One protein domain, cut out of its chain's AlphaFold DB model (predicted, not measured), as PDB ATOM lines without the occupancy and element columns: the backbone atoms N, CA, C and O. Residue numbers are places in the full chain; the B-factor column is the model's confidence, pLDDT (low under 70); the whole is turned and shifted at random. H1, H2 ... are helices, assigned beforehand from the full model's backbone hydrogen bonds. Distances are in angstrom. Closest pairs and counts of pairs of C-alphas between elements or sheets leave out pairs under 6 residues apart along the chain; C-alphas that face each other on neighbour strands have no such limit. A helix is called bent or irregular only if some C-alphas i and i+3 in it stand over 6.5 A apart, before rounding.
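AT A GLANCE: This is residues 26 to 106 of the 197 residues of an uncharacterized protein of Araneus ventricosus (UniProt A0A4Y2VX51). Four helices make a zigzag: the long, bent helix H2 runs through the middle, H1 folds back over its first arm at a steep tilt, H3 folds back beside its second arm, and H4 folds back along H3. Each helix packs on the one before it in the chain, H1 and H4 are apart, and residues 37 to 45 stick out at one end. The printed part has 81 residues with four named helices in the order H1, H2, H3, H4 and no named strand; the class is all helix. The whole is only just compact, close to loose, with a radius of gyration of the C-alphas of 14.0 A, and it is elongated, spanning 45 by 27 by 17 A.

IN THESE COORDINATES: H1 is residues 26 to 38, 18.5 A from first to last C-alpha, and begins at C-alpha 26 at (101.236, 141.706, 100.901). H2, residues 44 to 66, was assigned as one helix by its hydrogen bonds but is bent: C-alphas 55 and 58 are 6.9 A apart. Its arms are H2a, residues 44 to 55, 16.2 A long, and H2b, residues 58 to 66, 12.3 A long. H3, residues 70 to 84, is 22.2 A long and only just irregular, with C-alphas 71 and 74 6.9 A apart. H4, residues 89 to 100, is 16.1 A long and ends at C-alpha 100 at (96.731, 132.797, 83.167); it is neither bent nor irregular, but only just: C-alphas 94 and 97 are 6.4 A apart.

HOW THE PARTS SIT: H1 touches H2a, opposite ways at a steep tilt of 49 degrees; their closest C-alphas, of Leu 33 and Val 50, are 6.3 A apart. The lines of H2a and H2b stand at a shallow tilt of 26 degrees. H2b and H3 form a helical hairpin, opposite ways at a shallow tilt of 5 degrees. H3 touches H2b with residues 76 to 80 alone, and their closest C-alphas, of Met 60 and Ser 80, are 6.6 A apart. H2a and H3 are close but not clearly touching, with the C-alphas of Lys 55 and Ser 83 closest at 6.9 A. H3 and H4 touch as a second helical hairpin, opposite ways at a shallow tilt of 12 degrees; their closest C-alphas, of Ser 84 and Arg 92, are 6.8 A apart. H4 is apart from H1, H2a and H2b. Every O i to N i+4 pair is within hydrogen-bond range in H1, H2a and H2b, against 9 of 11 in H3 and 6 of 8 in H4.

THE WHOLE: The two C-alphas farthest apart, of Glu 40 and Thr 71, are 45.0 A apart. The printed part has no cut, and its three links are tight. The mean pLDDT of the printed part is 92.5, and no printed residue is under 70.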
ATOM      1  N   LEU A  26     102.060 140.969  99.935       82.25
ATOM      2  CA  LEU A  26     101.236 141.706 100.901       82.25
ATOM      3  C   LEU A  26     101.965 142.949 101.430       82.25
ATOM      4  O   LEU A  26     101.347 143.995 101.606       82.25
ATOM      5  N   THR A  27     103.286 142.866 101.614       86.19
ATOM      6  CA  THR A  27     104.106 144.028 101.979       86.19
ATOM      7  C   THR A  27     104.027 145.129 100.925       86.19
ATOM      8  O   THR A  27     103.858 146.289 101.294       86.19
ATOM      9  N   THR A  28     104.101 144.790  99.634       87.75
ATOM     10  CA  THR A  28     103.955 145.780  98.555       87.75
ATOM     11  C   THR A  28     102.578 146.435  98.577       87.75
ATOM     12  O   THR A  28     102.509 147.658  98.608       87.75
ATOM     13  N   ALA A  29     101.496 145.652  98.665       89.25
ATOM     14  CA  ALA A  29     100.140 146.202  98.736       89.25
ATOM     15  C   ALA A  29      99.966 147.163  99.929       89.25
ATOM     16  O   ALA A  29      99.491 148.284  99.761       89.25
ATOM     17  N   ASN A  30     100.436 146.774 101.119       91.38
ATOM     18  CA  ASN A  30     100.373 147.620 102.313       91.38
ATOM     19  C   ASN A  30     101.203 148.905 102.179       91.38
ATOM     20  O   ASN A  30     100.785 149.957 102.659       91.38
ATOM     21  N   ARG A  31     102.376 148.842 101.537       92.62
ATOM     22  CA  ARG A  31     103.204 150.029 101.268       92.62
ATOM     23  C   ARG A  31     102.508 150.987 100.307       92.62
ATOM     24  O   ARG A  31     102.503 152.181 100.578       92.62
ATOM     25  N   THR A  32     101.885 150.477  99.246       92.69
ATOM     26  CA  THR A  32     101.123 151.299  98.294       92.69
ATOM     27  C   THR A  32      99.936 151.985  98.964       92.69
ATOM     28  O   THR A  32      99.748 153.182  98.779       92.69
ATOM     29  N   LEU A  33      99.180 151.262  99.801       93.88
ATOM     30  CA  LEU A  33      98.066 151.845 100.555       93.88
ATOM     31  C   LEU A  33      98.533 152.964 101.496       93.88
ATOM     32  O   LEU A  33      97.934 154.033 101.519       93.88
ATOM     33  N   ARG A  34      99.626 152.747 102.241       94.94
ATOM     34  CA  ARG A  34     100.201 153.782 103.119       94.94
ATOM     35  C   ARG A  34     100.682 154.990 102.330       94.94
ATOM     36  O   ARG A  34     100.396 156.105 102.736       94.94
ATOM     37  N   ARG A  35     101.355 154.764 101.199       92.38
ATOM     38  CA  ARG A  35     101.811 155.838 100.313       92.38
ATOM     39  C   ARG A  35     100.644 156.716  99.864       92.38
ATOM     40  O   ARG A  35     100.724 157.922 100.021       92.38
ATOM     41  N   ASN A  36      99.550 156.113  99.400       92.44
ATOM     42  CA  ASN A  36      98.358 156.856  98.987       92.44
ATOM     43  C   ASN A  36      97.748 157.694 100.121       92.44
ATOM     44  O   ASN A  36      97.221 158.763  99.863       92.44
ATOM     45  N   LEU A  37      97.801 157.219 101.369       92.19
ATOM     46  CA  LEU A  37      97.301 157.973 102.529       92.19
ATOM     47  C   LEU A  37      98.241 159.102 102.973       92.19
ATOM     48  O   LEU A  37      97.816 159.983 103.711       92.19
ATOM     49  N   SER A  38      99.518 159.046 102.593       91.88
ATOM     50  CA  SER A  38     100.518 160.060 102.936       91.88
ATOM     51  C   SER A  38     100.639 161.175 101.894       91.88
ATOM     52  O   SER A  38     101.267 162.187 102.182       91.88
ATOM     53  N   GLU A  39     100.081 160.999 100.695       90.38
ATOM     54  CA  GLU A  39     100.070 162.018  99.642       90.38
ATOM     55  C   GLU A  39      98.807 162.891  99.772       90.38
ATOM     56  O   GLU A  39      97.694 162.372  99.780       90.38
ATOM     57  N   GLU A  40      98.966 164.219  99.858       88.00
ATOM     58  CA  GLU A  40      97.833 165.164  99.933       88.00
ATOM     59  C   GLU A  40      96.980 165.155  98.654       88.00
ATOM     60  O   GLU A  40      95.765 165.342  98.703       88.00
ATOM     61  N   SER A  41      97.614 164.905  97.503       92.44
ATOM     62  CA  SER A  41      96.974 164.786  96.188       92.44
ATOM     63  C   SER A  41      97.524 163.569  95.424       92.44
ATOM     64  O   SER A  41      98.425 163.706  94.597       92.44
ATOM     65  N   PRO A  42      97.013 162.353  95.705       91.38
ATOM     66  CA  PRO A  42      97.486 161.133  95.055       91.38
ATOM     67  C   PRO A  42      97.265 161.175  93.544       91.38
ATOM     68  O   PRO A  42      96.202 161.603  93.086       91.38
ATOM     69  N   THR A  43      98.234 160.678  92.771       94.62
ATOM     70  CA  THR A  43      98.093 160.637  91.308       94.62
ATOM     71  C   THR A  43      96.961 159.690  90.884       94.62
ATOM     72  O   THR A  43      96.694 158.705  91.588       94.62
ATOM     73  N   PRO A  44      96.296 159.930  89.736       93.56
ATOM     74  CA  PRO A  44      95.240 159.045  89.240       93.56
ATOM     75  C   PRO A  44      95.693 157.582  89.122       93.56
ATOM     76  O   PRO A  44      94.973 156.670  89.522       93.56
ATOM     77  N   GLU A  45      96.928 157.347  88.680       92.19
ATOM     78  CA  GLU A  45      97.504 156.006  88.536       92.19
ATOM     79  C   GLU A  45      97.688 155.322  89.898       92.19
ATOM     80  O   GLU A  45      97.436 154.123  90.049       92.19
ATOM     81  N   LEU A  46      98.104 156.074  90.927       91.88
ATOM     82  CA  LEU A  46      98.208 155.544  92.285       91.88
ATOM     83  C   LEU A  46      96.825 155.164  92.828       91.88
ATOM     84  O   LEU A  46      96.675 154.093  93.425       91.88
ATOM     85  N   GLN A  47      95.814 155.997  92.575       93.56
ATOM     86  CA  GLN A  47      94.433 155.715  92.964       93.56
ATOM     87  C   GLN A  47      93.895 154.462  92.265       93.56
ATOM     88  O   GLN A  47      93.277 153.623  92.922       93.56
ATOM     89  N   GLU A  48      94.176 154.268  90.976       93.88
ATOM     90  CA  GLU A  48      93.794 153.055  90.243       93.88
ATOM     91  C   GLU A  48      94.409 151.791  90.852       93.88
ATOM     92  O   GLU A  48      93.707 150.799  91.077       93.88
ATOM     93  N   ILE A  49      95.700 151.830  91.203       93.75
ATOM     94  CA  ILE A  49      96.367 150.706  91.869       93.75
ATOM     95  C   ILE A  49      95.725 150.435  93.235       93.75
ATOM     96  O   ILE A  49      95.511 149.276  93.595       93.75
ATOM     97  N   VAL A  50      95.390 151.472  94.003       94.75
ATOM     98  CA  VAL A  50      94.706 151.325  95.297       94.75
ATOM     99  C   VAL A  50      93.324 150.700  95.123       94.75
ATOM    100  O   VAL A  50      92.989 149.751  95.836       94.75
ATOM    101  N   VAL A  51      92.546 151.159  94.143       95.56
ATOM    102  CA  VAL A  51      91.243 150.572  93.805       95.56
ATOM    103  C   VAL A  51      91.406 149.100  93.428       95.56
ATOM    104  O   VAL A  51      90.648 148.264  93.926       95.56
ATOM    105  N   PHE A  52      92.425 148.750  92.639       94.81
ATOM    106  CA  PHE A  52      92.744 147.361  92.312       94.81
ATOM    107  C   PHE A  52      93.112 146.525  93.538       94.81
ATOM    108  O   PHE A  52      92.631 145.395  93.695       94.81
ATOM    109  N   ILE A  53      93.920 147.080  94.444       94.38
ATOM    110  CA  ILE A  53      94.298 146.410  95.687       94.38
ATOM    111  C   ILE A  53      93.049 146.086  96.512       94.38
ATOM    112  O   ILE A  53      92.890 144.951  96.963       94.38
ATOM    113  N   LEU A  54      92.151 147.058  96.677       94.38
ATOM    114  CA  LEU A  54      90.962 146.926  97.518       94.38
ATOM    115  C   LEU A  54      89.874 146.047  96.888       94.38
ATOM    116  O   LEU A  54      89.260 145.249  97.593       94.38
ATOM    117  N   LYS A  55      89.634 146.165  95.577       94.75
ATOM    118  CA  LYS A  55      88.549 145.442  94.888       94.75
ATOM    119  C   LYS A  55      88.930 144.035  94.437       94.75
ATOM    120  O   LYS A  55      88.064 143.165  94.401       94.75
ATOM    121  N   SER A  56      90.194 143.803  94.086       93.06
ATOM    122  CA  SER A  56      90.631 142.538  93.480       93.06
ATOM    123  C   SER A  56      91.644 141.811  94.359       93.06
ATOM    124  O   SER A  56      91.386 140.691  94.796       93.06
ATOM    125  N   TYR A  57      92.783 142.439  94.667       91.94
ATOM    126  CA  TYR A  57      93.899 141.745  95.319       91.94
ATOM    127  C   TYR A  57      93.581 141.287  96.750       91.94
ATOM    128  O   TYR A  57      93.768 140.113  97.067       91.94
ATOM    129  N   VAL A  58      93.102 142.186  97.616       92.38
ATOM    130  CA  VAL A  58      92.826 141.881  99.030       92.38
ATOM    131  C   VAL A  58      91.716 140.832  99.171       92.38
ATOM    132  O   VAL A  58      91.962 139.826  99.845       92.38
ATOM    133  N   PRO A  59      90.543 140.969  98.514       93.56
ATOM    134  CA  PRO A  59      89.508 139.940  98.564       93.56
ATOM    135  C   PRO A  59      90.014 138.580  98.079       93.56
ATOM    136  O   PRO A  59      89.778 137.572  98.744       93.56
ATOM    137  N   MET A  60      90.776 138.545  96.978       93.25
ATOM    138  CA  MET A  60      91.347 137.296  96.474       93.25
ATOM    139  C   MET A  60      92.354 136.677  97.440       93.25
ATOM    140  O   MET A  60      92.332 135.465  97.655       93.25
ATOM    141  N   TRP A  61      93.213 137.490  98.058       91.25
ATOM    142  CA  TRP A  61      94.169 137.018  99.057       91.25
ATOM    143  C   TRP A  61      93.455 136.346 100.236       91.25
ATOM    144  O   TRP A  61      93.820 135.232 100.620       91.25
ATOM    145  N   PHE A  62      92.393 136.967 100.761       92.06
ATOM    146  CA  PHE A  62      91.585 136.376 101.829       92.06
ATOM    147  C   PHE A  62      90.853 135.112 101.375       92.06
ATOM    148  O   PHE A  62      90.874 134.121 102.105       92.06
ATOM    149  N   SER A  63      90.251 135.108 100.181       93.25
ATOM    150  CA  SER A  63      89.608 133.920  99.607       93.25
ATOM    151  C   SER A  63      90.571 132.732  99.532       93.25
ATOM    152  O   SER A  63      90.236 131.635  99.975       93.25
ATOM    153  N   ILE A  64      91.794 132.957  99.041       90.69
ATOM    154  CA  ILE A  64      92.826 131.918  98.949       90.69
ATOM    155  C   ILE A  64      93.219 131.422 100.344       90.69
ATOM    156  O   ILE A  64      93.291 130.216 100.562       90.69
ATOM    157  N   LYS A  65      93.442 132.326 101.306       89.88
ATOM    158  CA  LYS A  65      93.854 131.952 102.670       89.88
ATOM    159  C   LYS A  65      92.768 131.245 103.472       89.88
ATOM    160  O   LYS A  65      93.088 130.446 104.345       89.88
ATOM    161  N   ARG A  66      91.498 131.536 103.193       91.56
ATOM    162  CA  ARG A  66      90.356 130.873 103.829       91.56
ATOM    163  C   ARG A  66      90.004 129.533 103.190       91.56
ATOM    164  O   ARG A  66      89.311 128.739 103.826       91.56
ATOM    165  N   SER A  67      90.429 129.300 101.952       89.44
ATOM    166  CA  SER A  67      90.168 128.046 101.258       89.44
ATOM    167  C   SER A  67      90.946 126.898 101.897       89.44
ATOM    168  O   SER A  67      92.140 127.013 102.168       89.44
ATOM    169  N   LYS A  68      90.253 125.782 102.139       85.62
ATOM    170  CA  LYS A  68      90.818 124.577 102.767       85.62
ATOM    171  C   LYS A  68      90.965 123.404 101.800       85.62
ATOM    172  O   LYS A  68      91.717 122.480 102.087       85.62
ATOM    173  N   TYR A  69      90.245 123.429 100.680       88.56
ATOM    174  CA  TYR A  69      90.122 122.290  99.776       88.56
ATOM    175  C   TYR A  69      90.614 122.649  98.379       88.56
ATOM    176  O   TYR A  69      90.312 123.718  97.851       88.56
ATOM    177  N   PHE A  70      91.328 121.721  97.745       86.38
ATOM    178  CA  PHE A  70      91.811 121.902  96.375       86.38
ATOM    179  C   PHE A  70      90.656 121.996  95.357       86.38
ATOM    180  O   PHE A  70      90.813 122.613  94.306       86.38
ATOM    181  N   THR A  71      89.481 121.441  95.681       90.19
ATOM    182  CA  THR A  71      88.253 121.537  94.872       90.19
ATOM    183  C   THR A  71      87.683 122.955  94.807       90.19
ATOM    184  O   THR A  71      86.931 123.270  93.889       90.19
ATOM    185  N   GLU A  72      88.097 123.854  95.700       93.19
ATOM    186  CA  GLU A  72      87.777 125.281  95.604       93.19
ATOM    187  C   GLU A  72      88.718 126.031  94.649       93.19
ATOM    188  O   GLU A  72      88.408 127.140  94.218       93.19
ATOM    189  N   GLY A  73      89.850 125.430  94.268       93.50
ATOM    190  CA  GLY A  73      90.846 126.029  93.380       93.50
ATOM    191  C   GLY A  73      90.252 126.616  92.092       93.50
ATOM    192  O   GLY A  73      90.436 127.809  91.845       93.50
ATOM    193  N   PRO A  74      89.487 125.849  91.289       95.12
ATOM    194  CA  PRO A  74      88.877 126.383  90.071       95.12
ATOM    195  C   PRO A  74      87.918 127.555  90.325       95.12
ATOM    196  O   PRO A  74      87.853 128.495  89.531       95.12
ATOM    197  N   LYS A  75      87.200 127.541  91.456       95.31
ATOM    198  CA  LYS A  75      86.305 128.636  91.855       95.31
ATOM    199  C   LYS A  75      87.095 129.896  92.207       95.31
ATOM    200  O   LYS A  75      86.664 130.987  91.855       95.31
ATOM    201  N   LEU A  76      88.269 129.761  92.830       95.38
ATOM    202  CA  LEU A  76      89.176 130.881  93.109       95.38
ATOM    203  C   LEU A  76      89.776 131.478  91.827       95.38
ATOM    204  O   LEU A  76      89.905 132.701  91.720       95.38
ATOM    205  N   VAL A  77      90.101 130.647  90.832       95.31
ATOM    206  CA  VAL A  77      90.533 131.145  89.512       95.31
ATOM    207  C   VAL A  77      89.401 131.938  88.858       95.31
ATOM    208  O   VAL A  77      89.607 133.069  88.418       95.31
ATOM    209  N   TYR A  78      88.178 131.399  88.879       96.44
ATOM    210  CA  TYR A  78      86.997 132.107  88.391       96.44
ATOM    211  C   TYR A  78      86.736 133.420  89.143       96.44
ATOM    212  O   TYR A  78      86.498 134.450  88.515       96.44
ATOM    213  N   GLN A  79      86.850 133.424  90.474       95.56
ATOM    214  CA  GLN A  79      86.711 134.631  91.290       95.56
ATOM    215  C   GLN A  79      87.760 135.689  90.909       95.56
ATOM    216  O   GLN A  79      87.432 136.872  90.833       95.56
ATOM    217  N   SER A  80      88.991 135.274  90.589       94.88
ATOM    218  CA  SER A  80      90.047 136.182  90.112       94.88
ATOM    219  C   SER A  80      89.656 136.838  88.786       94.88
ATOM    220  O   SER A  80      89.715 138.064  88.666       94.88
ATOM    221  N   ILE A  81      89.174 136.043  87.821       95.50
ATOM    222  CA  ILE A  81      88.639 136.538  86.543       95.50
ATOM    223  C   ILE A  81      87.501 137.529  86.801       95.50
ATOM    224  O   ILE A  81      87.539 138.652  86.309       95.50
ATOM    225  N   GLN A  82      86.511 137.159  87.614       95.69
ATOM    226  CA  GLN A  82      85.360 138.012  87.900       95.69
ATOM    227  C   GLN A  82      85.781 139.338  88.549       95.69
ATOM    228  O   GLN A  82      85.303 140.399  88.152       95.69
ATOM    229  N   SER A  83      86.713 139.288  89.504       94.69
ATOM    230  CA  SER A  83      87.194 140.466  90.231       94.69
ATOM    231  C   SER A  83      87.990 141.447  89.370       94.69
ATOM    232  O   SER A  83      88.178 142.579  89.795       94.69
ATOM    233  N   SER A  84      88.460 141.048  88.185       94.12
ATOM    234  CA  SER A  84      89.194 141.927  87.263       94.12
ATOM    235  C   SER A  84      88.315 142.510  86.151       94.12
ATOM    236  O   SER A  84      88.752 143.407  85.437       94.12
ATOM    237  N   ARG A  85      87.049 142.079  86.018       95.25
ATOM    238  CA  ARG A  85      86.157 142.503  84.918       95.25
ATOM    239  C   ARG A  85      85.833 143.989  84.886       95.25
ATOM    240  O   ARG A  85      85.579 144.511  83.806       95.25
ATOM    241  N   TYR A  86      85.815 144.647  86.044       95.19
ATOM    242  CA  TYR A  86      85.509 146.076  86.123       95.19
ATOM    243  C   TYR A  86      86.632 146.951  85.555       95.19
ATOM    244  O   TYR A  86      86.400 148.131  85.309       95.19
ATOM    245  N   LEU A  87      87.841 146.401  85.398       95.25
ATOM    246  CA  LEU A  87      88.976 147.146  84.874       95.25
ATOM    247  C   LEU A  87      88.742 147.516  83.401       95.25
ATOM    248  O   LEU A  87      88.134 146.722  82.666       95.25
ATOM    249  N   PRO A  88      89.248 148.678  82.959       95.31
ATOM    250  CA  PRO A  88      89.304 149.033  81.548       95.31
ATOM    251  C   PRO A  88      90.213 148.063  80.773       95.31
ATOM    252  O   PRO A  88      90.948 147.255  81.350       95.31
ATOM    253  N   GLU A  89      90.081 148.048  79.448       95.19
ATOM    254  CA  GLU A  89      90.669 147.007  78.598       95.19
ATOM    255  C   GLU A  89      92.197 146.958  78.644       95.19
ATOM    256  O   GLU A  89      92.774 145.878  78.768       95.19
ATOM    257  N   ASP A  90      92.833 148.117  78.614       94.75
ATOM    258  CA  ASP A  90      94.265 148.322  78.795       94.75
ATOM    259  C   ASP A  90      94.784 147.690  80.096       94.75
ATOM    260  O   ASP A  90      95.730 146.900  80.068       94.75
ATOM    261  N   LEU A  91      94.109 147.925  81.226       93.88
ATOM    262  CA  LEU A  91      94.488 147.324  82.507       93.88
ATOM    263  C   LEU A  91      94.187 145.820  82.556       93.88
ATOM    264  O   LEU A  91      94.975 145.043  83.107       93.88
ATOM    265  N   ARG A  92      93.091 145.359  81.938       94.62
ATOM    266  CA  ARG A  92      92.814 143.915  81.808       94.62
ATOM    267  C   ARG A  92      93.892 143.206  81.000       94.62
ATOM    268  O   ARG A  92      94.257 142.089  81.360       94.62
ATOM    269  N   ASN A  93      94.444 143.841  79.969       94.25
ATOM    270  CA  ASN A  93      95.527 143.270  79.168       94.25
ATOM    271  C   ASN A  93      96.814 143.063  79.985       94.25
ATOM    272  O   ASN A  93      97.598 142.171  79.670       94.25
ATOM    273  N   ILE A  94      96.999 143.812  81.077       93.00
ATOM    274  CA  ILE A  94      98.099 143.613  82.033       93.00
ATOM    275  C   ILE A  94      97.762 142.498  83.038       93.00
ATOM    276  O   ILE A  94      98.612 141.664  83.360       93.00
ATOM    277  N   VAL A  95      96.525 142.463  83.545       93.31
ATOM    278  CA  VAL A  95      96.106 141.543  84.620       93.31
ATOM    279  C   VAL A  95      95.828 140.124  84.116       93.31
ATOM    280  O   VAL A  95      96.221 139.157  84.770       93.31
ATOM    281  N   ASN A  96      95.194 139.965  82.955       94.69
ATOM    282  CA  ASN A  96      94.795 138.661  82.418       94.69
ATOM    283  C   ASN A  96      95.985 137.695  82.247       94.69
ATOM    284  O   ASN A  96      95.905 136.584  82.775       94.69
ATOM    285  N   PRO A  97      97.134 138.105  81.668       94.56
ATOM    286  CA  PRO A  97      98.315 137.241  81.595       94.56
ATOM    287  C   PRO A  97      98.897 136.876  82.969       94.56
ATOM    288  O   PRO A  97      99.615 135.888  83.112       94.56
ATOM    289  N   VAL A  98      98.651 137.677  84.013       91.69
ATOM    290  CA  VAL A  98      99.037 137.320  85.390       91.69
ATOM    291  C   VAL A  98      98.128 136.210  85.915       91.69
ATOM    292  O   VAL A  98      98.629 135.290  86.559       91.69
ATOM    293  N   ILE A  99      96.825 136.276  85.640       92.75
ATOM    294  CA  ILE A  99      95.860 135.243  86.035       92.75
ATOM    295  C   ILE A  99      96.159 133.931  85.297       92.75
ATOM    296  O   ILE A  99      96.281 132.903  85.958       92.75
ATOM    297  N   GLU A 100      96.370 133.975  83.978       92.12
ATOM    298  CA  GLU A 100      96.731 132.797  83.167       92.12
ATOM    299  C   GLU A 100      98.021 132.135  83.655       92.12
ATOM    300  O   GLU A 100      98.067 130.931  83.845       92.12
ATOM    301  N   ARG A 101      99.065 132.900  83.992       89.62
ATOM    302  CA  ARG A 101     100.301 132.305  84.538       89.62
ATOM    303  C   ARG A 101     100.120 131.583  85.878       89.62
ATOM    304  O   ARG A 101     101.018 130.856  86.290       89.62
ATOM    305  N   ASN A 102      99.017 131.820  86.589       85.69
ATOM    306  CA  ASN A 102      98.715 131.205  87.885       85.69
ATOM    307  C   ASN A 102      97.488 130.273  87.809       85.69
ATOM    308  O   ASN A 102      96.871 129.970  88.831       85.69
ATOM    309  N   ASP A 103      97.132 129.808  86.612       85.62
ATOM    310  CA  ASP A 103      95.899 129.079  86.314       85.62
ATOM    311  C   ASP A 103      95.945 127.569  86.576       85.62
ATOM    312  O   ASP A 103      95.063 126.844  86.132       85.62
ATOM    313  N   PHE A 104      96.930 127.072  87.322       88.94
ATOM    314  CA  PHE A 104      97.117 125.637  87.568       88.94
ATOM    315  C   PHE A 104      95.830 124.921  88.032       88.94
ATOM    316  O   PHE A 104      95.515 123.798  87.625       88.94
ATOM    317  N   PHE A 105      95.025 125.600  88.853       91.19
ATOM    318  CA  PHE A 105      93.746 125.079  89.331       91.19
ATOM    319  C   PHE A 105      92.611 125.117  88.294       91.19
ATOM    320  O   PHE A 105      91.576 124.510  88.530       91.19
ATOM    321  N   ALA A 106      92.780 125.768  87.147       93.56
ATOM    322  CA  ALA A 106      91.857 125.695  86.016       93.56
ATOM    323  C   ALA A 106      92.066 124.445  85.148       93.56
ATOM    324  O   ALA A 106      91.296 124.225  84.218       93.56
TER     325      ALA A 106